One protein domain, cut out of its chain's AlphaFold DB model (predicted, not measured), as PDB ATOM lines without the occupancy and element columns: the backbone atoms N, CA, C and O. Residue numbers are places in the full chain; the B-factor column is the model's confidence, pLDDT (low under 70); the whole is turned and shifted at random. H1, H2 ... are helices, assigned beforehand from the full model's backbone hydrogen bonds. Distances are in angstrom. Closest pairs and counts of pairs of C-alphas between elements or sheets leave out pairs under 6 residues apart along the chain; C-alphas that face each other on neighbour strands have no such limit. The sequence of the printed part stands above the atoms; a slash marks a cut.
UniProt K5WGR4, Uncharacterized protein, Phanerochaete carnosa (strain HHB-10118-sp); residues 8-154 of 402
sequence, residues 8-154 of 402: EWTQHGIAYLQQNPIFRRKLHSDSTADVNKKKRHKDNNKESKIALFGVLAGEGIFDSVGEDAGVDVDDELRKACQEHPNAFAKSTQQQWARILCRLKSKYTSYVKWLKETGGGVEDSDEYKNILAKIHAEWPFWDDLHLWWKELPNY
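What this domain is: This is residues 8 to 154 of the 402 residues of an uncharacterized protein of Phanerochaete carnosa (strain HHB-10118-sp) (UniProt K5WGR4). One long helix, H6, runs like a beam along one side of the domain, with the shorter helices lying to the same side of it. H4 crosses H6 near its first end and folds into a hairpin with H5, H7 folds back along the other end of H6, and H1, H2 and H8 fill the space between, while the small helix H3 sits off at the edge, touching no helix. The printed part has 147 residues with eight named helices, H1 to H8 in chain order, and no named strand; the class is all helix. It is only just loose, close to compact, with a radius of gyration of the C-alphas of 17.8 A and spans of 54 by 41 by 23 A.

How they stand to each other: H1, residues 8 to 19, and H2, residues 21 to 28, only just touch, with 3 pairs of C-alphas within 8 A, and only at the corner by their tight link; the closest C-alphas are those of Leu 17 and Arg 24, 5.3 A. H3, residues 32 to 37, is apart from H1 and H2. H4, residues 49 to 65, touches H1, only just about perpendicular at 70.2 degrees, with the C-alphas of Tyr 16 and Gly 60 closest at 5.2 A. H4 and H5, residues 75 to 83, form a helical hairpin at a shallow tilt of 22 degrees; H4 touches H5 with residues 57 to 63 alone, and the closest C-alphas are those of Phe 62 and Arg 78, 6.1 A. H6, residues 85 to 116, touches H4 with residues 85 to 93 alone, about perpendicular at 82 degrees, the C-alphas of Gly 54 and Ala 89 coming closest at 4.1 A. H6 and H7, residues 125 to 137, form a second helical hairpin at 24 degrees, but only just touch, with 3 pairs within 8 A; the C-alphas of Leu 114 and Tyr 127 are closest at 7.4 A. H8, residues 141 to 149, is close to but not clearly touching H6, with the C-alphas of Tyr 107 and Trp 141 closest at 7.7 A. Every O i to N i+4 pair is within hydrogen-bond range in H1, H2, H3, H5, H6, H7 and H8, and 10 of 13 are in H4.

Where its parts are: H1 begins at C-alpha 8, (-48.566, 4.926, 44.081), and is 16.4 A long; H4 is 23.4 A and H7 18.8 A. H6 runs 45.4 A from C-alpha 85 at (-28.605, 0.635, 45.543) to C-alpha 116 at (-57.781, 34.025, 35.982). H8 ends at C-alpha 149, (-46.109, 28.724, 47.535).

The domain as a whole: The two C-alphas farthest apart, those of Glu 83 and Ser 124, are 54.2 A apart. The printed part has no cut, and the link from H3 to H4, 11 residues, is long. Residues 67 to 72 and 120 to 125 stand free. The mean pLDDT of the printed part is 86.7, with residues 66 to 73, 119 to 122 and 151 to 154 under 70.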
ATOM      1  N   GLU A   8     -48.804   5.266  42.679       87.56
ATOM      2  CA  GLU A   8     -48.566   4.926  44.081       87.56
ATOM      3  C   GLU A   8     -47.140   5.276  44.523       87.56
ATOM      4  O   GLU A   8     -46.954   5.919  45.550       87.56
ATOM      5  N   TRP A   9     -46.116   5.005  43.710       89.44
ATOM      6  CA  TRP A   9     -44.728   5.351  44.054       89.44
ATOM      7  C   TRP A   9     -44.509   6.857  44.177       89.44
ATOM      8  O   TRP A   9     -43.703   7.321  44.986       89.44
ATOM      9  N   THR A  10     -45.226   7.642  43.368       90.56
ATOM     10  CA  THR A  10     -45.183   9.104  43.479       90.56
ATOM     11  C   THR A  10     -45.819   9.545  44.789       90.56
ATOM     12  O   THR A  10     -45.255  10.393  45.478       90.56
ATOM     13  N   GLN A  11     -46.954   8.947  45.149       90.75
ATOM     14  CA  GLN A  11     -47.649   9.221  46.400       90.75
ATOM     15  C   GLN A  11     -46.786   8.856  47.613       90.75
ATOM     16  O   GLN A  11     -46.579   9.707  48.474       90.75
ATOM     17  N   HIS A  12     -46.198   7.660  47.639       92.19
ATOM     18  CA  HIS A  12     -45.284   7.217  48.692       92.19
ATOM     19  C   HIS A  12     -44.054   8.123  48.813       92.19
ATOM     20  O   HIS A  12     -43.718   8.585  49.904       92.19
ATOM     21  N   GLY A  13     -43.433   8.487  47.686       93.62
ATOM     22  CA  GLY A  13     -42.310   9.422  47.689       93.62
ATOM     23  C   GLY A  13     -42.688  10.811  48.219       93.62
ATOM     24  O   GLY A  13     -41.916  11.420  48.960       93.62
ATOM     25  N   ILE A  14     -43.876  11.323  47.876       93.62
ATOM     26  CA  ILE A  14     -44.379  12.604  48.398       93.62
ATOM     27  C   ILE A  14     -44.648  12.490  49.905       93.62
ATOM     28  O   ILE A  14     -44.161  13.335  50.657       93.62
ATOM     29  N   ALA A  15     -45.337  11.438  50.350       93.75
ATOM     30  CA  ALA A  15     -45.641  11.189  51.758       93.75
ATOM     31  C   ALA A  15     -44.360  11.087  52.607       93.75
ATOM     32  O   ALA A  15     -44.231  11.762  53.630       93.75
ATOM     33  N   TYR A  16     -43.350  10.349  52.136       95.25
ATOM     34  CA  TYR A  16     -42.050  10.259  52.807       95.25
ATOM     35  C   TYR A  16     -41.386  11.637  52.959       95.25
ATOM     36  O   TYR A  16     -40.856  11.967  54.021       95.25
ATOM     37  N   LEU A  17     -41.437  12.486  51.925       94.50
ATOM     38  CA  LEU A  17     -40.881  13.844  51.980       94.50
ATOM     39  C   LEU A  17     -41.654  14.789  52.913       94.50
ATOM     40  O   LEU A  17     -41.067  15.755  53.411       94.50
ATOM     41  N   GLN A  18     -42.943  14.542  53.152       93.06
ATOM     42  CA  GLN A  18     -43.729  15.272  54.153       93.06
ATOM     43  C   GLN A  18     -43.309  14.884  55.566       93.06
ATOM     44  O   GLN A  18     -43.015  15.762  56.376       93.06
ATOM     45  N   GLN A  19     -43.223  13.577  55.825       94.75
ATOM     46  CA  GLN A  19     -42.837  13.020  57.121       94.75
ATOM     47  C   GLN A  19     -41.383  13.364  57.479       94.75
ATOM     48  O   GLN A  19     -41.056  13.558  58.648       94.75
ATOM     49  N   ASN A  20     -40.519  13.534  56.470       95.06
ATOM     50  CA  ASN A  20     -39.094  13.813  56.639       95.06
ATOM     51  C   ASN A  20     -38.697  15.210  56.115       95.06
ATOM     52  O   ASN A  20     -37.948  15.336  55.137       95.06
ATOM     53  N   PRO A  21     -39.102  16.314  56.779       91.44
ATOM     54  CA  PRO A  21     -38.865  17.669  56.279       91.44
ATOM     55  C   PRO A  21     -37.376  18.053  56.237       91.44
ATOM     56  O   PRO A  21     -36.979  18.886  55.419       91.44
ATOM     57  N   ILE A  22     -36.532  17.465  57.095       91.19
ATOM     58  CA  ILE A  22     -35.069  17.648  57.046       91.19
ATOM     59  C   ILE A  22     -34.510  17.016  55.768       91.19
ATOM     60  O   ILE A  22     -33.749  17.658  55.043       91.19
ATOM     61  N   PHE A  23     -34.919  15.783  55.470       93.94
ATOM     62  CA  PHE A  23     -34.509  15.068  54.268       93.94
ATOM     63  C   PHE A  23     -34.963  15.808  53.007       93.94
ATOM     64  O   PHE A  23     -34.152  16.072  52.120       93.94
ATOM     65  N   ARG A  24     -36.218  16.275  52.977       92.69
ATOM     66  CA  ARG A  24     -36.752  17.109  51.892       92.69
ATOM     67  C   ARG A  24     -35.889  18.344  51.629       92.69
ATOM     68  O   ARG A  24     -35.558  18.618  50.478       92.69
ATOM     69  N   ARG A  25     -35.486  19.077  52.677       89.19
ATOM     70  CA  ARG A  25     -34.604  20.254  52.540       89.19
ATOM     71  C   ARG A  25     -33.225  19.888  51.993       89.19
ATOM     72  O   ARG A  25     -32.703  20.615  51.150       89.19
ATOM     73  N   LYS A  26     -32.648  18.758  52.418       91.38
ATOM     74  CA  LYS A  26     -31.375  18.257  51.870       91.38
ATOM     75  C   LYS A  26     -31.500  17.871  50.392       91.38
ATOM     76  O   LYS A  26     -30.595  18.162  49.611       91.38
ATOM     77  N   LEU A  27     -32.617  17.250  50.007       92.06
ATOM     78  CA  LEU A  27     -32.862  16.769  48.647       92.06
ATOM     79  C   LEU A  27     -33.108  17.917  47.658       92.06
ATOM     80  O   LEU A  27     -32.509  17.955  46.580       92.06
ATOM     81  N   HIS A  28     -33.965  18.869  48.028       86.75
ATOM     82  CA  HIS A  28     -34.376  19.971  47.155       86.75
ATOM     83  C   HIS A  28     -33.491  21.214  47.251       86.75
ATOM     84  O   HIS A  28     -33.691  22.153  46.480       86.75
ATOM     85  N   SER A  29     -32.481  21.176  48.122       83.12
ATOM     86  CA  SER A  29     -31.745  22.338  48.611       83.12
ATOM     87  C   SER A  29     -32.656  23.349  49.296       83.12
ATOM     88  O   SER A  29     -33.746  23.688  48.842       83.12
ATOM     89  N   ASP A  30     -32.166  23.885  50.399       77.50
ATOM     90  CA  ASP A  30     -32.871  24.937  51.099       77.50
ATOM     91  C   ASP A  30     -32.899  26.247  50.314       77.50
ATOM     92  O   ASP A  30     -31.874  26.660  49.753       77.50
ATOM     93  N   SER A  31     -34.038  26.939  50.348       76.31
ATOM     94  CA  SER A  31     -34.097  28.319  49.882       76.31
ATOM     95  C   SER A  31     -33.285  29.193  50.836       76.31
ATOM     96  O   SER A  31     -33.489  29.181  52.052       76.31
ATOM     97  N   THR A  32     -32.357  29.987  50.300       77.44
ATOM     98  CA  THR A  32     -31.569  30.939  51.103       77.44
ATOM     99  C   THR A  32     -32.462  31.950  51.818       77.44
ATOM    100  O   THR A  32     -32.142  32.369  52.927       77.44
ATOM    101  N   ALA A  33     -33.609  32.292  51.227       76.81
ATOM    102  CA  ALA A  33     -34.593  33.173  51.841       76.81
ATOM    103  C   ALA A  33     -35.179  32.576  53.130       76.81
ATOM    104  O   ALA A  33     -35.252  33.274  54.139       76.81
ATOM    105  N   ASP A  34     -35.515  31.284  53.140       77.75
ATOM    106  CA  ASP A  34     -36.075  30.616  54.323       77.75
ATOM    107  C   ASP A  34     -35.045  30.424  55.426       77.75
ATOM    108  O   ASP A  34     -35.362  30.524  56.614       77.75
ATOM    109  N   VAL A  35     -33.802  30.144  55.037       84.94
ATOM    110  CA  VAL A  35     -32.664  30.081  55.957       84.94
ATOM    111  C   VAL A  35     -32.492  31.431  56.664       84.94
ATOM    112  O   VAL A  35     -32.432  31.474  57.894       84.94
ATOM    113  N   ASN A  36     -32.522  32.529  55.902       85.56
ATOM    114  CA  ASN A  36     -32.394  33.887  56.433       85.56
ATOM    115  C   ASN A  36     -33.601  34.293  57.292       85.56
ATOM    116  O   ASN A  36     -33.419  34.797  58.401       85.56
ATOM    117  N   LYS A  37     -34.830  34.027  56.827       86.06
ATOM    118  CA  LYS A  37     -36.074  34.352  57.547       86.06
ATOM    119  C   LYS A  37     -36.145  33.639  58.895       86.06
ATOM    120  O   LYS A  37     -36.524  34.243  59.892       86.06
ATOM    121  N   LYS A  38     -35.734  32.368  58.940       86.50
ATOM    122  CA  LYS A  38     -35.711  31.559  60.171       86.50
ATOM    123  C   LYS A  38     -34.423  31.730  60.987       86.50
ATOM    124  O   LYS A  38     -34.275  31.047  61.993       86.50
ATOM    125  N   LYS A  39     -33.497  32.611  60.569       91.06
ATOM    126  CA  LYS A  39     -32.182  32.850  61.206       91.06
ATOM    127  C   LYS A  39     -31.424  31.560  61.546       91.06
ATOM    128  O   LYS A  39     -30.761  31.463  62.576       91.06
ATOM    129  N   ARG A  40     -31.539  30.551  60.689       88.62
ATOM    130  CA  ARG A  40     -30.910  29.239  60.882       88.62
ATOM    131  C   ARG A  40     -29.701  29.097  59.973       88.62
ATOM    132  O   ARG A  40     -29.563  29.829  59.000       88.62
ATOM    133  N   HIS A  41     -28.823  28.152  60.279       86.12
ATOM    134  CA  HIS A  41     -27.700  27.847  59.402       86.12
ATOM    135  C   HIS A  41     -28.191  27.092  58.156       86.12
ATOM    136  O   HIS A  41     -29.132  26.298  58.227       86.12
ATOM    137  N   LYS A  42     -27.563  27.343  57.002       83.50
ATOM    138  CA  LYS A  42     -27.830  26.574  55.783       83.50
ATOM    139  C   LYS A  42     -27.244  25.178  55.957       83.50
ATOM    140  O   LYS A  42     -26.030  25.036  56.100       83.50
ATOM    141  N   ASP A  43     -28.085  24.154  55.925       80.31
ATOM    142  CA  ASP A  43     -27.608  22.775  55.938       80.31
ATOM    143  C   ASP A  43     -26.921  22.485  54.600       80.31
ATOM    144  O   ASP A  43     -27.554  22.167  53.592       80.31
ATOM    145  N   ASN A  44     -25.600  22.656  54.568       78.25
ATOM    146  CA  ASN A  44     -24.795  22.235  53.434       78.25
ATOM    147  C   ASN A  44     -24.769  20.712  53.442       78.25
ATOM    148  O   ASN A  44     -24.167  20.089  54.319       78.25
ATOM    149  N   ASN A  45     -25.461  20.121  52.476       80.19
ATOM    150  CA  ASN A  45     -25.512  18.683  52.360       80.19
ATOM    151  C   ASN A  45     -24.108  18.144  52.036       80.19
ATOM    152  O   ASN A  45     -23.572  18.413  50.963       80.19
ATOM    153  N   LYS A  46     -23.504  17.420  52.986       90.75
ATOM    154  CA  LYS A  46     -22.227  16.712  52.783       90.75
ATOM    155  C   LYS A  46     -22.412  15.449  51.942       90.75
ATOM    156  O   LYS A  46     -21.444  14.912  51.415       90.75
ATOM    157  N   GLU A  47     -23.646  14.977  51.849       92.00
ATOM    158  CA  GLU A  47     -24.001  13.747  51.173       92.00
ATOM    159  C   GLU A  47     -24.285  13.999  49.691       92.00
ATOM    160  O   GLU A  47     -24.838  15.029  49.296       92.00
ATOM    161  N   SER A  48     -23.882  13.052  48.843       93.81
ATOM    162  CA  SER A  48     -24.145  13.158  47.411       93.81
ATOM    163  C   SER A  48     -25.652  13.082  47.139       93.81
ATOM    164  O   SER A  48     -26.378  12.338  47.797       93.81
ATOM    165  N   LYS A  49     -26.142  13.814  46.129       92.44
ATOM    166  CA  LYS A  49     -27.562  13.734  45.736       92.44
ATOM    167  C   LYS A  49     -27.988  12.304  45.398       92.44
ATOM    168  O   LYS A  49     -29.108  11.929  45.707       92.44
ATOM    169  N   ILE A  50     -27.094  11.521  44.792       95.31
ATOM    170  CA  ILE A  50     -27.351  10.118  44.448       95.31
ATOM    171  C   ILE A  50     -27.621   9.306  45.719       95.31
ATOM    172  O   ILE A  50     -28.605   8.582  45.754       95.31
ATOM    173  N   ALA A  51     -26.824   9.474  46.778       95.94
ATOM    174  CA  ALA A  51     -27.051   8.771  48.042       95.94
ATOM    175  C   ALA A  51     -28.429   9.102  48.646       95.94
ATOM    176  O   ALA A  51     -29.165   8.187  49.003       95.94
ATOM    177  N   LEU A  52     -28.842  10.377  48.630       96.00
ATOM    178  CA  LEU A  52     -30.200  10.743  49.051       96.00
ATOM    179  C   LEU A  52     -31.281  10.064  48.201       96.00
ATOM    180  O   LEU A  52     -32.257   9.564  48.739       96.00
ATOM    181  N   PHE A  53     -31.127  10.010  46.875       96.62
ATOM    182  CA  PHE A  53     -32.095   9.300  46.033       96.62
ATOM    183  C   PHE A  53     -32.105   7.786  46.270       96.62
ATOM    184  O   PHE A  53     -33.136   7.163  46.042       96.62
ATOM    185  N   GLY A  54     -31.001   7.203  46.746       96.00
ATOM    186  CA  GLY A  54     -30.963   5.819  47.218       96.00
ATOM    187  C   GLY A  54     -31.828   5.611  48.458       96.00
ATOM    188  O   GLY A  54     -32.648   4.700  48.468       96.00
ATOM    189  N   VAL A  55     -31.715   6.503  49.448       96.38
ATOM    190  CA  VAL A  55     -32.558   6.490  50.660       96.38
ATOM    191  C   VAL A  55     -34.034   6.681  50.305       96.38
ATOM    192  O   VAL A  55     -34.874   5.910  50.749       96.38
ATOM    193  N   LEU A  56     -34.352   7.650  49.437       96.00
ATOM    194  CA  LEU A  56     -35.729   7.869  48.982       96.00
ATOM    195  C   LEU A  56     -36.297   6.639  48.260       96.00
ATOM    196  O   LEU A  56     -37.470   6.331  48.428       96.00
ATOM    197  N   ALA A  57     -35.485   5.961  47.442       94.94
ATOM    198  CA  ALA A  57     -35.910   4.758  46.739       94.94
ATOM    199  C   ALA A  57     -36.221   3.623  47.720       94.94
ATOM    200  O   ALA A  57     -37.322   3.091  47.674       94.94
ATOM    201  N   GLY A  58     -35.280   3.296  48.612       93.69
ATOM    202  CA  GLY A  58     -35.443   2.229  49.600       93.69
ATOM    203  C   GLY A  58     -36.555   2.539  50.596       93.69
ATOM    204  O   GLY A  58     -37.643   1.986  50.493       93.69
ATOM    205  N   GLU A  59     -36.311   3.493  51.492       94.38
ATOM    206  CA  GLU A  59     -37.190   3.763  52.634       94.38
ATOM    207  C   GLU A  59     -38.512   4.426  52.227       94.38
ATOM    208  O   GLU A  59     -39.561   4.183  52.816       94.38
ATOM    209  N   GLY A  60     -38.458   5.320  51.236       93.12
ATOM    210  CA  GLY A  60     -39.602   6.154  50.881       93.12
ATOM    211  C   GLY A  60     -40.561   5.500  49.901       93.12
ATOM    212  O   GLY A  60     -41.771   5.613  50.075       93.12
ATOM    213  N   ILE A  61     -40.034   4.850  48.862       92.31
ATOM    214  CA  ILE A  61     -40.835   4.350  47.740       92.31
ATOM    215  C   ILE A  61     -41.097   2.848  47.854       92.31
ATOM    216  O   ILE A  61     -42.219   2.441  47.586       92.31
ATOM    217  N   PHE A  62     -40.097   2.038  48.217       90.25
ATOM    218  CA  PHE A  62     -40.226   0.576  48.186       90.25
ATOM    219  C   PHE A  62     -40.555  -0.053  49.542       90.25
ATOM    220  O   PHE A  62     -41.302  -1.025  49.576       90.25
ATOM    221  N   ASP A  63     -40.061   0.499  50.650       88.00
ATOM    222  CA  ASP A  63     -40.340  -0.043  51.986       88.00
ATOM    223  C   ASP A  63     -41.732   0.357  52.502       88.00
ATOM    224  O   ASP A  63     -42.349  -0.383  53.264       88.00
ATOM    225  N   SER A  64     -42.269   1.496  52.054       80.12
ATOM    226  CA  SER A  64     -43.564   2.014  52.516       80.12
ATOM    227  C   SER A  64     -44.786   1.284  51.944       80.12
ATOM    228  O   SER A  64     -45.906   1.565  52.368       80.12
ATOM    229  N   VAL A  65     -44.598   0.347  51.006       71.81
ATOM    230  CA  VAL A  65     -45.709  -0.372  50.354       71.81
ATOM    231  C   VAL A  65     -46.059  -1.700  51.046       71.81
ATOM    232  O   VAL A  65     -47.005  -2.372  50.654       71.81
ATOM    233  N   GLY A  66     -45.319  -2.080  52.093       58.12
ATOM    234  CA  GLY A  66     -45.276  -3.458  52.593       58.12
ATOM    235  C   GLY A  66     -46.324  -3.916  53.615       58.12
ATOM    236  O   GLY A  66     -46.356  -5.112  53.876       58.12
ATOM    237  N   GLU A  67     -47.164  -3.057  54.205       65.31
ATOM    238  CA  GLU A  67     -48.088  -3.511  55.273       65.31
ATOM    239  C   GLU A  67     -49.578  -3.292  54.973       65.31
ATOM    240  O   GLU A  67     -50.380  -4.186  55.239       65.31
ATOM    241  N   ASP A  68     -49.963  -2.174  54.354       63.41
ATOM    242  CA  ASP A  68     -51.386  -1.801  54.286       63.41
ATOM    243  C   ASP A  68     -52.087  -2.152  52.963       63.41
ATOM    244  O   ASP A  68     -53.317  -2.190  52.905       63.41
ATOM    245  N   ALA A  69     -51.345  -2.400  51.877       61.66
ATOM    246  CA  ALA A  69     -51.948  -2.479  50.544       61.66
ATOM    247  C   ALA A  69     -52.440  -3.880  50.142       61.66
ATOM    248  O   ALA A  69     -53.232  -3.981  49.209       61.66
ATOM    249  N   GLY A  70     -51.969  -4.963  50.780       64.62
ATOM    250  CA  GLY A  70     -52.292  -6.343  50.368       64.62
ATOM    251  C   GLY A  70     -51.927  -6.675  48.910       64.62
ATOM    252  O   GLY A  70     -52.321  -7.715  48.389       64.62
ATOM    253  N   VAL A  71     -51.200  -5.775  48.245       60.34
ATOM    254  CA  VAL A  71     -50.600  -5.965  46.935       60.34
ATOM    255  C   VAL A  71     -49.190  -6.437  47.226       60.34
ATOM    256  O   VAL A  71     -48.432  -5.698  47.854       60.34
ATOM    257  N   ASP A  72     -48.859  -7.652  46.790       65.06
ATOM    258  CA  ASP A  72     -47.486  -8.151  46.751       65.06
ATOM    259  C   ASP A  72     -46.681  -7.223  45.831       65.06
ATOM    260  O   ASP A  72     -46.525  -7.466  44.636       65.06
ATOM    261  N   VAL A  73     -46.226  -6.086  46.361       63.81
ATOM    262  CA  VAL A  73     -45.177  -5.321  45.708       63.81
ATOM    263  C   VAL A  73     -43.987  -6.237  45.670       63.81
ATOM    264  O   VAL A  73     -43.512  -6.651  46.723       63.81
ATOM    265  N   ASP A  74     -43.556  -6.536  44.447       77.94
ATOM    266  CA  ASP A  74     -42.485  -7.461  44.121       77.94
ATOM    267  C   ASP A  74     -41.388  -7.435  45.195       77.94
ATOM    268  O   ASP A  74     -40.513  -6.561  45.206       77.94
ATOM    269  N   ASP A  75     -41.412  -8.417  46.101       84.69
ATOM    270  CA  ASP A  75     -40.333  -8.670  47.062       84.69
ATOM    271  C   ASP A  75     -38.985  -8.750  46.338       84.69
ATOM    272  O   ASP A  75     -37.940  -8.341  46.853       84.69
ATOM    273  N   GLU A  76     -39.036  -9.210  45.087       87.31
ATOM    274  CA  GLU A  76     -37.951  -9.204  44.124       87.31
ATOM    275  C   GLU A  76     -37.397  -7.798  43.849       87.31
ATOM    276  O   GLU A  76     -36.181  -7.616  43.835       87.31
ATOM    277  N   LEU A  77     -38.244  -6.777  43.694       88.00
ATOM    278  CA  LEU A  77     -37.822  -5.402  43.422       88.00
ATOM    279  C   LEU A  77     -37.161  -4.759  44.645       88.00
ATOM    280  O   LEU A  77     -36.146  -4.068  44.517       88.00
ATOM    281  N   ARG A  78     -37.692  -5.029  45.842       89.19
ATOM    282  CA  ARG A  78     -37.089  -4.595  47.111       89.19
ATOM    283  C   ARG A  78     -35.726  -5.250  47.318       89.19
ATOM    284  O   ARG A  78     -34.747  -4.557  47.606       89.19
ATOM    285  N   LYS A  79     -35.629  -6.558  47.073       90.69
ATOM    286  CA  LYS A  79     -34.359  -7.291  47.098       90.69
ATOM    287  C   LYS A  79     -33.371  -6.746  46.060       90.69
ATOM    288  O   LYS A  79     -32.226  -6.463  46.401       90.69
ATOM    289  N   ALA A  80     -33.818  -6.482  44.833       92.19
ATOM    290  CA  ALA A  80     -32.990  -5.881  43.789       92.19
ATOM    291  C   ALA A  80     -32.503  -4.469  44.168       92.19
ATOM    292  O   ALA A  80     -31.367  -4.098  43.860       92.19
ATOM    293  N   CYS A  81     -33.323  -3.678  44.869       93.25
ATOM    294  CA  CYS A  81     -32.924  -2.367  45.377       93.25
ATOM    295  C   CYS A  81     -31.813  -2.477  46.433       93.25
ATOM    296  O   CYS A  81     -30.877  -1.672  46.421       93.25
ATOM    297  N   GLN A  82     -31.874  -3.494  47.297       92.06
ATOM    298  CA  GLN A  82     -30.828  -3.787  48.285       92.06
ATOM    299  C   GLN A  82     -29.538  -4.304  47.633       92.06
ATOM    300  O   GLN A  82     -28.444  -3.916  48.040       92.06
ATOM    301  N   GLU A  83     -29.647  -5.133  46.591       95.75
ATOM    302  CA  GLU A  83     -28.497  -5.663  45.848       95.75
ATOM    303  C   GLU A  83     -27.800  -4.584  44.998       95.75
ATOM    304  O   GLU A  83     -26.575  -4.598  44.828       95.75
ATOM    305  N   HIS A  84     -28.557  -3.618  44.463       95.44
ATOM    306  CA  HIS A  84     -28.057  -2.622  43.509       95.44
ATOM    307  C   HIS A  84     -28.435  -1.165  43.850       95.44
ATOM    308  O   HIS A  84     -28.926  -0.430  42.982       95.44
ATOM    309  N   PRO A  85     -28.109  -0.657  45.053       94.75
ATOM    310  CA  PRO A  85     -28.605   0.635  45.543       94.75
ATOM    311  C   PRO A  85     -28.220   1.812  44.638       94.75
ATOM    312  O   PRO A  85     -29.012   2.721  44.400       94.75
ATOM    313  N   ASN A  86     -27.022   1.783  44.048       94.94
ATOM    314  CA  ASN A  86     -26.549   2.848  43.161       94.94
ATOM    315  C   ASN A  86     -27.291   2.906  41.815       94.94
ATOM    316  O   ASN A  86     -27.413   3.984  41.228       94.94
ATOM    317  N   ALA A  87     -27.751   1.763  41.296       94.25
ATOM    318  CA  ALA A  87     -28.504   1.717  40.045       94.25
ATOM    319  C   ALA A  87     -29.907   2.302  40.254       94.25
ATOM    320  O   ALA A  87     -30.333   3.179  39.495       94.25
ATOM    321  N   PHE A  88     -30.564   1.890  41.341       94.75
ATOM    322  CA  PHE A  88     -31.863   2.416  41.742       94.75
ATOM    323  C   PHE A  88     -31.786   3.898  42.086       94.75
ATOM    324  O   PHE A  88     -32.547   4.671  41.522       94.75
ATOM    325  N   ALA A  89     -30.795   4.339  42.861       95.75
ATOM    326  CA  ALA A  89     -30.591   5.753  43.164       95.75
ATOM    327  C   ALA A  89     -30.536   6.641  41.907       95.75
ATOM    328  O   ALA A  89     -31.190   7.684  41.839       95.75
ATOM    329  N   LYS A  90     -29.792   6.224  40.872       94.75
ATOM    330  CA  LYS A  90     -29.713   6.958  39.595       94.75
ATOM    331  C   LYS A  90     -31.040   6.936  38.837       94.75
ATOM    332  O   LYS A  90     -31.438   7.968  38.293       94.75
ATOM    333  N   SER A  91     -31.709   5.784  38.789       93.50
ATOM    334  CA  SER A  91     -33.019   5.654  38.142       93.50
ATOM    335  C   SER A  91     -34.059   6.536  38.836       93.50
ATOM    336  O   SER A  91     -34.679   7.382  38.189       93.50
ATOM    337  N   THR A  92     -34.162   6.431  40.162       94.12
ATOM    338  CA  THR A  92     -35.036   7.238  41.015       94.12
ATOM    339  C   THR A  92     -34.734   8.717  40.851       94.12
ATOM    340  O   THR A  92     -35.658   9.489  40.637       94.12
ATOM    341  N   GLN A  93     -33.465   9.138  40.822       95.06
ATOM    342  CA  GLN A  93     -33.112  10.533  40.553       95.06
ATOM    343  C   GLN A  93     -33.672  11.033  39.212       95.06
ATOM    344  O   GLN A  93     -34.259  12.117  39.144       95.06
ATOM    345  N   GLN A  94     -33.477  10.273  38.131       92.38
ATOM    346  CA  GLN A  94     -33.946  10.663  36.798       92.38
ATOM    347  C   GLN A  94     -35.473  10.700  36.722       92.38
ATOM    348  O   GLN A  94     -36.043  11.614  36.121       92.38
ATOM    349  N   GLN A  95     -36.139   9.722  37.332       90.62
ATOM    350  CA  GLN A  95     -37.594   9.637  37.331       90.62
ATOM    351  C   GLN A  95     -38.222  10.699  38.215       90.62
ATOM    352  O   GLN A  95     -39.104  11.418  37.758       90.62
ATOM    353  N   TRP A  96     -37.703  10.890  39.423       92.81
ATOM    354  CA  TRP A  96     -38.152  11.930  40.335       92.81
ATOM    355  C   TRP A  96     -38.009  13.318  39.710       92.81
ATOM    356  O   TRP A  96     -38.937  14.120  39.764       92.81
ATOM    357  N   ALA A  97     -36.900  13.595  39.014       91.12
ATOM    358  CA  ALA A  97     -36.736  14.847  38.278       91.12
ATOM    359  C   ALA A  97     -37.825  15.052  37.204       91.12
ATOM    360  O   ALA A  97     -38.360  16.156  37.070       91.12
ATOM    361  N   ARG A  98     -38.193  13.998  36.462       90.12
ATOM    362  CA  ARG A  98     -39.278  14.044  35.465       90.12
ATOM    363  C   ARG A  98     -40.650  14.214  36.111       90.12
ATOM    364  O   ARG A  98     -41.438  15.027  35.629       90.12
ATOM    365  N   ILE A  99     -40.921  13.477  37.186       91.69
ATOM    366  CA  ILE A  99     -42.162  13.556  37.963       91.69
ATOM    367  C   ILE A  99     -42.331  14.982  38.475       91.69
ATOM    368  O   ILE A  99     -43.289  15.645  38.095       91.69
ATOM    369  N   LEU A 100     -41.355  15.513  39.214       90.75
ATOM    370  CA  LEU A 100     -41.395  16.883  39.726       90.75
ATOM    371  C   LEU A 100     -41.607  17.921  38.626       90.75
ATOM    372  O   LEU A 100     -42.346  18.876  38.838       90.75
ATOM    373  N   CYS A 101     -40.979  17.756  37.458       89.50
ATOM    374  CA  CYS A 101     -41.181  18.661  36.327       89.50
ATOM    375  C   CYS A 101     -42.654  18.681  35.880       89.50
ATOM    376  O   CYS A 101     -43.246  19.750  35.729       89.50
ATOM    377  N   ARG A 102     -43.281  17.505  35.750       90.44
ATOM    378  CA  ARG A 102     -44.703  17.380  35.395       90.44
ATOM    379  C   ARG A 102     -45.625  17.915  36.481       90.44
ATOM    380  O   ARG A 102     -46.561  18.644  36.168       90.44
ATOM    381  N   LEU A 103     -45.345  17.586  37.742       92.06
ATOM    382  CA  LEU A 103     -46.134  18.059  38.877       92.06
ATOM    383  C   LEU A 103     -46.072  19.588  38.977       92.06
ATOM    384  O   LEU A 103     -47.108  20.229  39.120       92.06
ATOM    385  N   LYS A 104     -44.885  20.184  38.802       91.44
ATOM    386  CA  LYS A 104     -44.723  21.642  38.747       91.44
ATOM    387  C   LYS A 104     -45.499  22.259  37.594       91.44
ATOM    388  O   LYS A 104     -46.160  23.266  37.801       91.44
ATOM    389  N   SER A 105     -45.454  21.652  36.406       92.06
ATOM    390  CA  SER A 105     -46.224  22.134  35.256       92.06
ATOM    391  C   SER A 105     -47.730  22.131  35.540       92.06
ATOM    392  O   SER A 105     -48.393  23.130  35.265       92.06
ATOM    393  N   LYS A 106     -48.270  21.051  36.123       93.12
ATOM    394  CA  LYS A 106     -49.687  20.981  36.519       93.12
ATOM    395  C   LYS A 106     -50.038  22.044  37.559       93.12
ATOM    396  O   LYS A 106     -50.985  22.797  37.364       93.12
ATOM    397  N   TYR A 107     -49.223  22.176  38.602       94.88
ATOM    398  CA  TYR A 107     -49.393  23.218  39.610       94.88
ATOM    399  C   TYR A 107     -49.421  24.622  39.019       94.88
ATOM    400  O   TYR A 107     -50.311  25.402  39.339       94.88
ATOM    401  N   THR A 108     -48.481  24.951  38.130       93.19
ATOM    402  CA  THR A 108     -48.457  26.274  37.498       93.19
ATOM    403  C   THR A 108     -49.715  26.542  36.677       93.19
ATOM    404  O   THR A 108     -50.196  27.673  36.680       93.19
ATOM    405  N   SER A 109     -50.284  25.515  36.035       94.44
ATOM    406  CA  SER A 109     -51.562  25.628  35.328       94.44
ATOM    407  C   SER A 109     -52.719  25.902  36.289       94.44
ATOM    408  O   SER A 109     -53.491  26.823  36.042       94.44
ATOM    409  N   TYR A 110     -52.806  25.185  37.413       94.75
ATOM    410  CA  TYR A 110     -53.843  25.417  38.425       94.75
ATOM    411  C   TYR A 110     -53.712  26.782  39.106       94.75
ATOM    412  O   TYR A 110     -54.699  27.494  39.248       94.75
ATOM    413  N   VAL A 111     -52.496  27.209  39.459       92.75
ATOM    414  CA  VAL A 111     -52.255  28.556  40.006       92.75
ATOM    415  C   VAL A 111     -52.649  29.635  38.998       92.75
ATOM    416  O   VAL A 111     -53.203  30.661  39.388       92.75
ATOM    417  N   LYS A 112     -52.370  29.433  37.703       92.44
ATOM    418  CA  LYS A 112     -52.804  30.352  36.645       92.44
ATOM    419  C   LYS A 112     -54.330  30.394  36.546       92.44
ATOM    420  O   LYS A 112     -54.888  31.483  36.517       92.44
ATOM    421  N   TRP A 113     -54.981  29.235  36.570       91.94
ATOM    422  CA  TRP A 113     -56.437  29.132  36.529       91.94
ATOM    423  C   TRP A 113     -57.098  29.846  37.717       91.94
ATOM    424  O   TRP A 113     -57.972  30.681  37.512       91.94
ATOM    425  N   LEU A 114     -56.596  29.636  38.941       90.81
ATOM    426  CA  LEU A 114     -57.065  30.334  40.146       90.81
ATOM    427  C   LEU A 114     -56.930  31.863  40.037       90.81
ATOM    428  O   LEU A 114     -57.799  32.597  40.506       90.81
ATOM    429  N   LYS A 115     -55.853  32.356  39.412       88.44
ATOM    430  CA  LYS A 115     -55.649  33.796  39.177       88.44
ATOM    431  C   LYS A 115     -56.611  34.357  38.131       88.44
ATOM    432  O   LYS A 115     -57.100  35.468  38.304       88.44
ATOM    433  N   GLU A 116     -56.868  33.612  37.056       88.50
ATOM    434  CA  GLU A 116     -57.781  34.025  35.982       88.50
ATOM    435  C   GLU A 116     -59.228  34.141  36.466       88.50
ATOM    436  O   GLU A 116     -59.946  35.028  36.016       88.50
ATOM    437  N   THR A 117     -59.645  33.321  37.433       87.44
ATOM    438  CA  THR A 117     -60.989  33.404  38.030       87.44
ATOM    439  C   THR A 117     -61.139  34.534  39.061       87.44
ATOM    440  O   THR A 117     -62.111  34.579  39.801       87.44
ATOM    441  N   GLY A 118     -60.186  35.468  39.144       77.56
ATOM    442  CA  GLY A 118     -60.281  36.599  40.071       77.56
ATOM    443  C   GLY A 118     -60.069  36.216  41.540       77.56
ATOM    444  O   GLY A 118     -60.432  36.987  42.426       77.56
ATOM    445  N   GLY A 119     -59.429  35.068  41.809       57.62
ATOM    446  CA  GLY A 119     -59.139  34.525  43.146       57.62
ATOM    447  C   GLY A 119     -58.154  35.335  44.004       57.62
ATOM    448  O   GLY A 119     -57.459  34.766  44.839       57.62
ATOM    449  N   GLY A 120     -58.059  36.651  43.791       56.09
ATOM    450  CA  GLY A 120     -57.471  37.595  44.744       56.09
ATOM    451  C   GLY A 120     -58.438  38.003  45.865       56.09
ATOM    452  O   GLY A 120     -58.023  38.696  46.787       56.09
ATOM    453  N   VAL A 121     -59.705  37.580  45.795       55.09
ATOM    454  CA  VAL A 121     -60.693  37.725  46.872       55.09
ATOM    455  C   VAL A 121     -60.806  36.368  47.568       55.09
ATOM    456  O   VAL A 121     -61.450  35.461  47.045       55.09
ATOM    457  N   GLU A 122     -60.118  36.212  48.703       62.22
ATOM    458  CA  GLU A 122     -59.838  34.915  49.359       62.22
ATOM    459  C   GLU A 122     -61.082  34.125  49.825       62.22
ATOM    460  O   GLU A 122     -60.951  32.947  50.144       62.22
ATOM    461  N   ASP A 123     -62.290  34.699  49.762       71.31
ATOM    462  CA  ASP A 123     -63.505  34.103  50.339       71.31
ATOM    463  C   ASP A 123     -64.705  33.966  49.378       71.31
ATOM    464  O   ASP A 123     -65.832  33.766  49.830       71.31
ATOM    465  N   SER A 124     -64.508  34.041  48.056       81.50
ATOM    466  CA  SER A 124     -65.607  33.760  47.113       81.50
ATOM    467  C   SER A 124     -65.976  32.267  47.107       81.50
ATOM    468  O   SER A 124     -65.100  31.400  47.051       81.50
ATOM    469  N   ASP A 125     -67.271  31.941  47.089       85.44
ATOM    470  CA  ASP A 125     -67.753  30.557  46.945       85.44
ATOM    471  C   ASP A 125     -67.252  29.902  45.644       85.44
ATOM    472  O   ASP A 125     -67.015  28.692  45.588       85.44
ATOM    473  N   GLU A 126     -66.990  30.702  44.605       85.88
ATOM    474  CA  GLU A 126     -66.377  30.239  43.357       85.88
ATOM    475  C   GLU A 126     -64.964  29.684  43.580       85.88
ATOM    476  O   GLU A 126     -64.608  28.650  43.012       85.88
ATOM    477  N   TYR A 127     -64.177  30.317  44.455       86.38
ATOM    478  CA  TYR A 127     -62.818  29.884  44.773       86.38
ATOM    479  C   TYR A 127     -62.818  28.518  45.471       86.38
ATOM    480  O   TYR A 127     -62.072  27.618  45.077       86.38
ATOM    481  N   LYS A 128     -63.717  28.323  46.445       89.19
ATOM    482  CA  LYS A 128     -63.894  27.036  47.143       89.19
ATOM    483  C   LYS A 128     -64.297  25.923  46.175       89.19
ATOM    484  O   LYS A 128     -63.752  24.823  46.244       89.19
ATOM    485  N   ASN A 129     -65.187  26.220  45.225       91.06
ATOM    486  CA  ASN A 129     -65.606  25.264  44.200       91.06
ATOM    487  C   ASN A 129     -64.456  24.860  43.265       91.06
ATOM    488  O   ASN A 129     -64.355  23.694  42.876       91.06
ATOM    489  N   ILE A 130     -63.577  25.796  42.896       91.62
ATOM    490  CA  ILE A 130     -62.403  25.497  42.065       91.62
ATOM    491  C   ILE A 130     -61.383  24.676  42.851       91.62
ATOM    492  O   ILE A 130     -60.889  23.680  42.326       91.62
ATOM    493  N   LEU A 131     -61.107  25.033  44.107       92.69
ATOM    494  CA  LEU A 131     -60.224  24.241  44.964       92.69
ATOM    495  C   LEU A 131     -60.739  22.812  45.147       92.69
ATOM    496  O   LEU A 131     -59.966  21.874  44.983       92.69
ATOM    497  N   ALA A 132     -62.042  22.625  45.376       94.88
ATOM    498  CA  ALA A 132     -62.637  21.294  45.465       94.88
ATOM    499  C   ALA A 132     -62.415  20.471  44.179       94.88
ATOM    500  O   ALA A 132     -62.072  19.291  44.252       94.88
ATOM    501  N   LYS A 133     -62.530  21.096  42.995       95.69
ATOM    502  CA  LYS A 133     -62.210  20.446  41.710       95.69
ATOM    503  C   LYS A 133     -60.728  20.090  41.593       95.69
ATOM    504  O   LYS A 133     -60.406  18.994  41.141       95.69
ATOM    505  N   ILE A 134     -59.836  20.990  42.011       95.50
ATOM    506  CA  ILE A 134     -58.390  20.742  42.004       95.50
ATOM    507  C   ILE A 134     -58.051  19.577  42.938       95.50
ATOM    508  O   ILE A 134     -57.291  18.705  42.541       95.50
ATOM    509  N   HIS A 135     -58.640  19.510  44.133       94.75
ATOM    510  CA  HIS A 135     -58.393  18.422  45.085       94.75
ATOM    511  C   HIS A 135     -58.908  17.080  44.559       94.75
ATOM    512  O   HIS A 135     -58.244  16.060  44.737       94.75
ATOM    513  N   ALA A 136     -60.050  17.080  43.863       94.94
ATOM    514  CA  ALA A 136     -60.593  15.879  43.236       94.94
ATOM    515  C   ALA A 136     -59.692  15.339  42.109       94.94
ATOM    516  O   ALA A 136     -59.516  14.129  41.988       94.94
ATOM    517  N   GLU A 137     -59.102  16.213  41.286       94.19
ATOM    518  CA  GLU A 137     -58.204  15.798  40.195       94.19
ATOM    519  C   GLU A 137     -56.761  15.547  40.674       94.19
ATOM    520  O   GLU A 137     -56.001  14.777  40.077       94.19
ATOM    521  N   TRP A 138     -56.354  16.232  41.740       93.56
ATOM    522  CA  TRP A 138     -54.967  16.358  42.156       93.56
ATOM    523  C   TRP A 138     -54.860  16.310  43.687       93.56
ATOM    524  O   TRP A 138     -54.684  17.341  44.338       93.56
ATOM    525  N   PRO A 139     -54.928  15.102  44.282       91.00
ATOM    526  CA  PRO A 139     -55.079  14.928  45.731       91.00
ATOM    527  C   PRO A 139     -53.877  15.412  46.551       91.00
ATOM    528  O   PRO A 139     -53.962  15.545  47.762       91.00
ATOM    529  N   PHE A 140     -52.752  15.694  45.900       89.25
ATOM    530  CA  PHE A 140     -51.528  16.195  46.523       89.25
ATOM    531  C   PHE A 140     -51.354  17.716  46.362       89.25
ATOM    532  O   PHE A 140     -50.248  18.239  46.543       89.25
ATOM    533  N   TRP A 141     -52.426  18.428  45.990       94.06
ATOM    534  CA  TRP A 141     -52.433  19.886  45.873       94.06
ATOM    535  C   TRP A 141     -51.967  20.555  47.161       94.06
ATOM    536  O   TRP A 141     -51.013  21.323  47.095       94.06
ATOM    537  N   ASP A 142     -52.575  20.249  48.311       93.00
ATOM    538  CA  ASP A 142     -52.291  20.942  49.575       93.00
ATOM    539  C   ASP A 142     -50.813  20.841  49.959       93.00
ATOM    540  O   ASP A 142     -50.140  21.840  50.233       93.00
ATOM    541  N   ASP A 143     -50.266  19.635  49.865       90.81
ATOM    542  CA  ASP A 143     -48.891  19.355  50.243       90.81
ATOM    543  C   ASP A 143     -47.877  20.041  49.330       90.81
ATOM    544  O   ASP A 143     -46.924  20.677  49.795       90.81
ATOM    545  N   LEU A 144     -48.079  19.939  48.013       91.69
ATOM    546  CA  LEU A 144     -47.184  20.570  47.045       91.69
ATOM    547  C   LEU A 144     -47.374  22.084  47.000       91.69
ATOM    548  O   LEU A 144     -46.399  22.808  46.790       91.69
ATOM    549  N   HIS A 145     -48.592  22.578  47.222       92.12
ATOM    550  CA  HIS A 145     -48.879  24.001  47.305       92.12
ATOM    551  C   HIS A 145     -48.144  24.617  48.490       92.12
ATOM    552  O   HIS A 145     -47.470  25.624  48.297       92.12
ATOM    553  N   LEU A 146     -48.146  23.986  49.669       88.56
ATOM    554  CA  LEU A 146     -47.330  24.436  50.801       88.56
ATOM    555  C   LEU A 146     -45.843  24.514  50.432       88.56
ATOM    556  O   LEU A 146     -45.170  25.495  50.744       88.56
ATOM    557  N   TRP A 147     -45.319  23.520  49.710       87.31
ATOM    558  CA  TRP A 147     -43.901  23.500  49.333       87.31
ATOM    559  C   TRP A 147     -43.542  24.545  48.280       87.31
ATOM    560  O   TRP A 147     -42.419  25.043  48.276       87.31
ATOM    561  N   TRP A 148     -44.446  24.838  47.347       89.31
ATOM    562  CA  TRP A 148     -44.160  25.685  46.187       89.31
ATOM    563  C   TRP A 148     -44.677  27.112  46.310       89.31
ATOM    564  O   TRP A 148     -44.140  27.986  45.635       89.31
ATOM    565  N   LYS A 149     -45.665  27.372  47.169       87.31
ATOM    566  CA  LYS A 149     -46.109  28.724  47.535       87.31
ATOM    567  C   LYS A 149     -45.064  29.426  48.396       87.31
ATOM    568  O   LYS A 149     -44.822  30.612  48.201       87.31
ATOM    569  N   GLU A 150     -44.454  28.700  49.336       74.25
ATOM    570  CA  GLU A 150     -43.463  29.265  50.261       74.25
ATOM    571  C   GLU A 150     -42.110  29.525  49.611       74.25
ATOM    572  O   GLU A 150     -41.394  30.422  50.053       74.25
ATOM    573  N   LEU A 151     -41.755  28.781  48.557       68.00
ATOM    574  CA  LEU A 151     -40.562  29.097  47.788       68.00
ATOM    575  C   LEU A 151     -40.792  30.469  47.154       68.00
ATOM    576  O   LEU A 151     -41.648  30.564  46.270       68.00
ATOM    577  N   PRO A 152     -40.061  31.527  47.568       54.78
ATOM    578  CA  PRO A 152     -40.186  32.810  46.909       54.78
ATOM    579  C   PRO A 152     -39.886  32.530  45.451       54.78
ATOM    580  O   PRO A 152     -38.805  32.030  45.123       54.78
ATOM    581  N   ASN A 153     -40.894  32.741  44.607       52.00
ATOM    582  CA  ASN A 153     -40.773  32.601  43.175       52.00
ATOM    583  C   ASN A 153     -39.764  33.661  42.750       52.00
ATOM    584  O   ASN A 153     -40.121  34.801  42.468       52.00
ATOM    585  N   TYR A 154     -38.483  33.313  42.838       45.25
ATOM    586  CA  TYR A 154     -37.405  34.115  42.324       45.25
ATOM    587  C   TYR A 154     -37.666  34.119  40.835       45.25
ATOM    588  O   TYR A 154     -37.398  33.130  40.161       45.25
TER     589      TYR A 154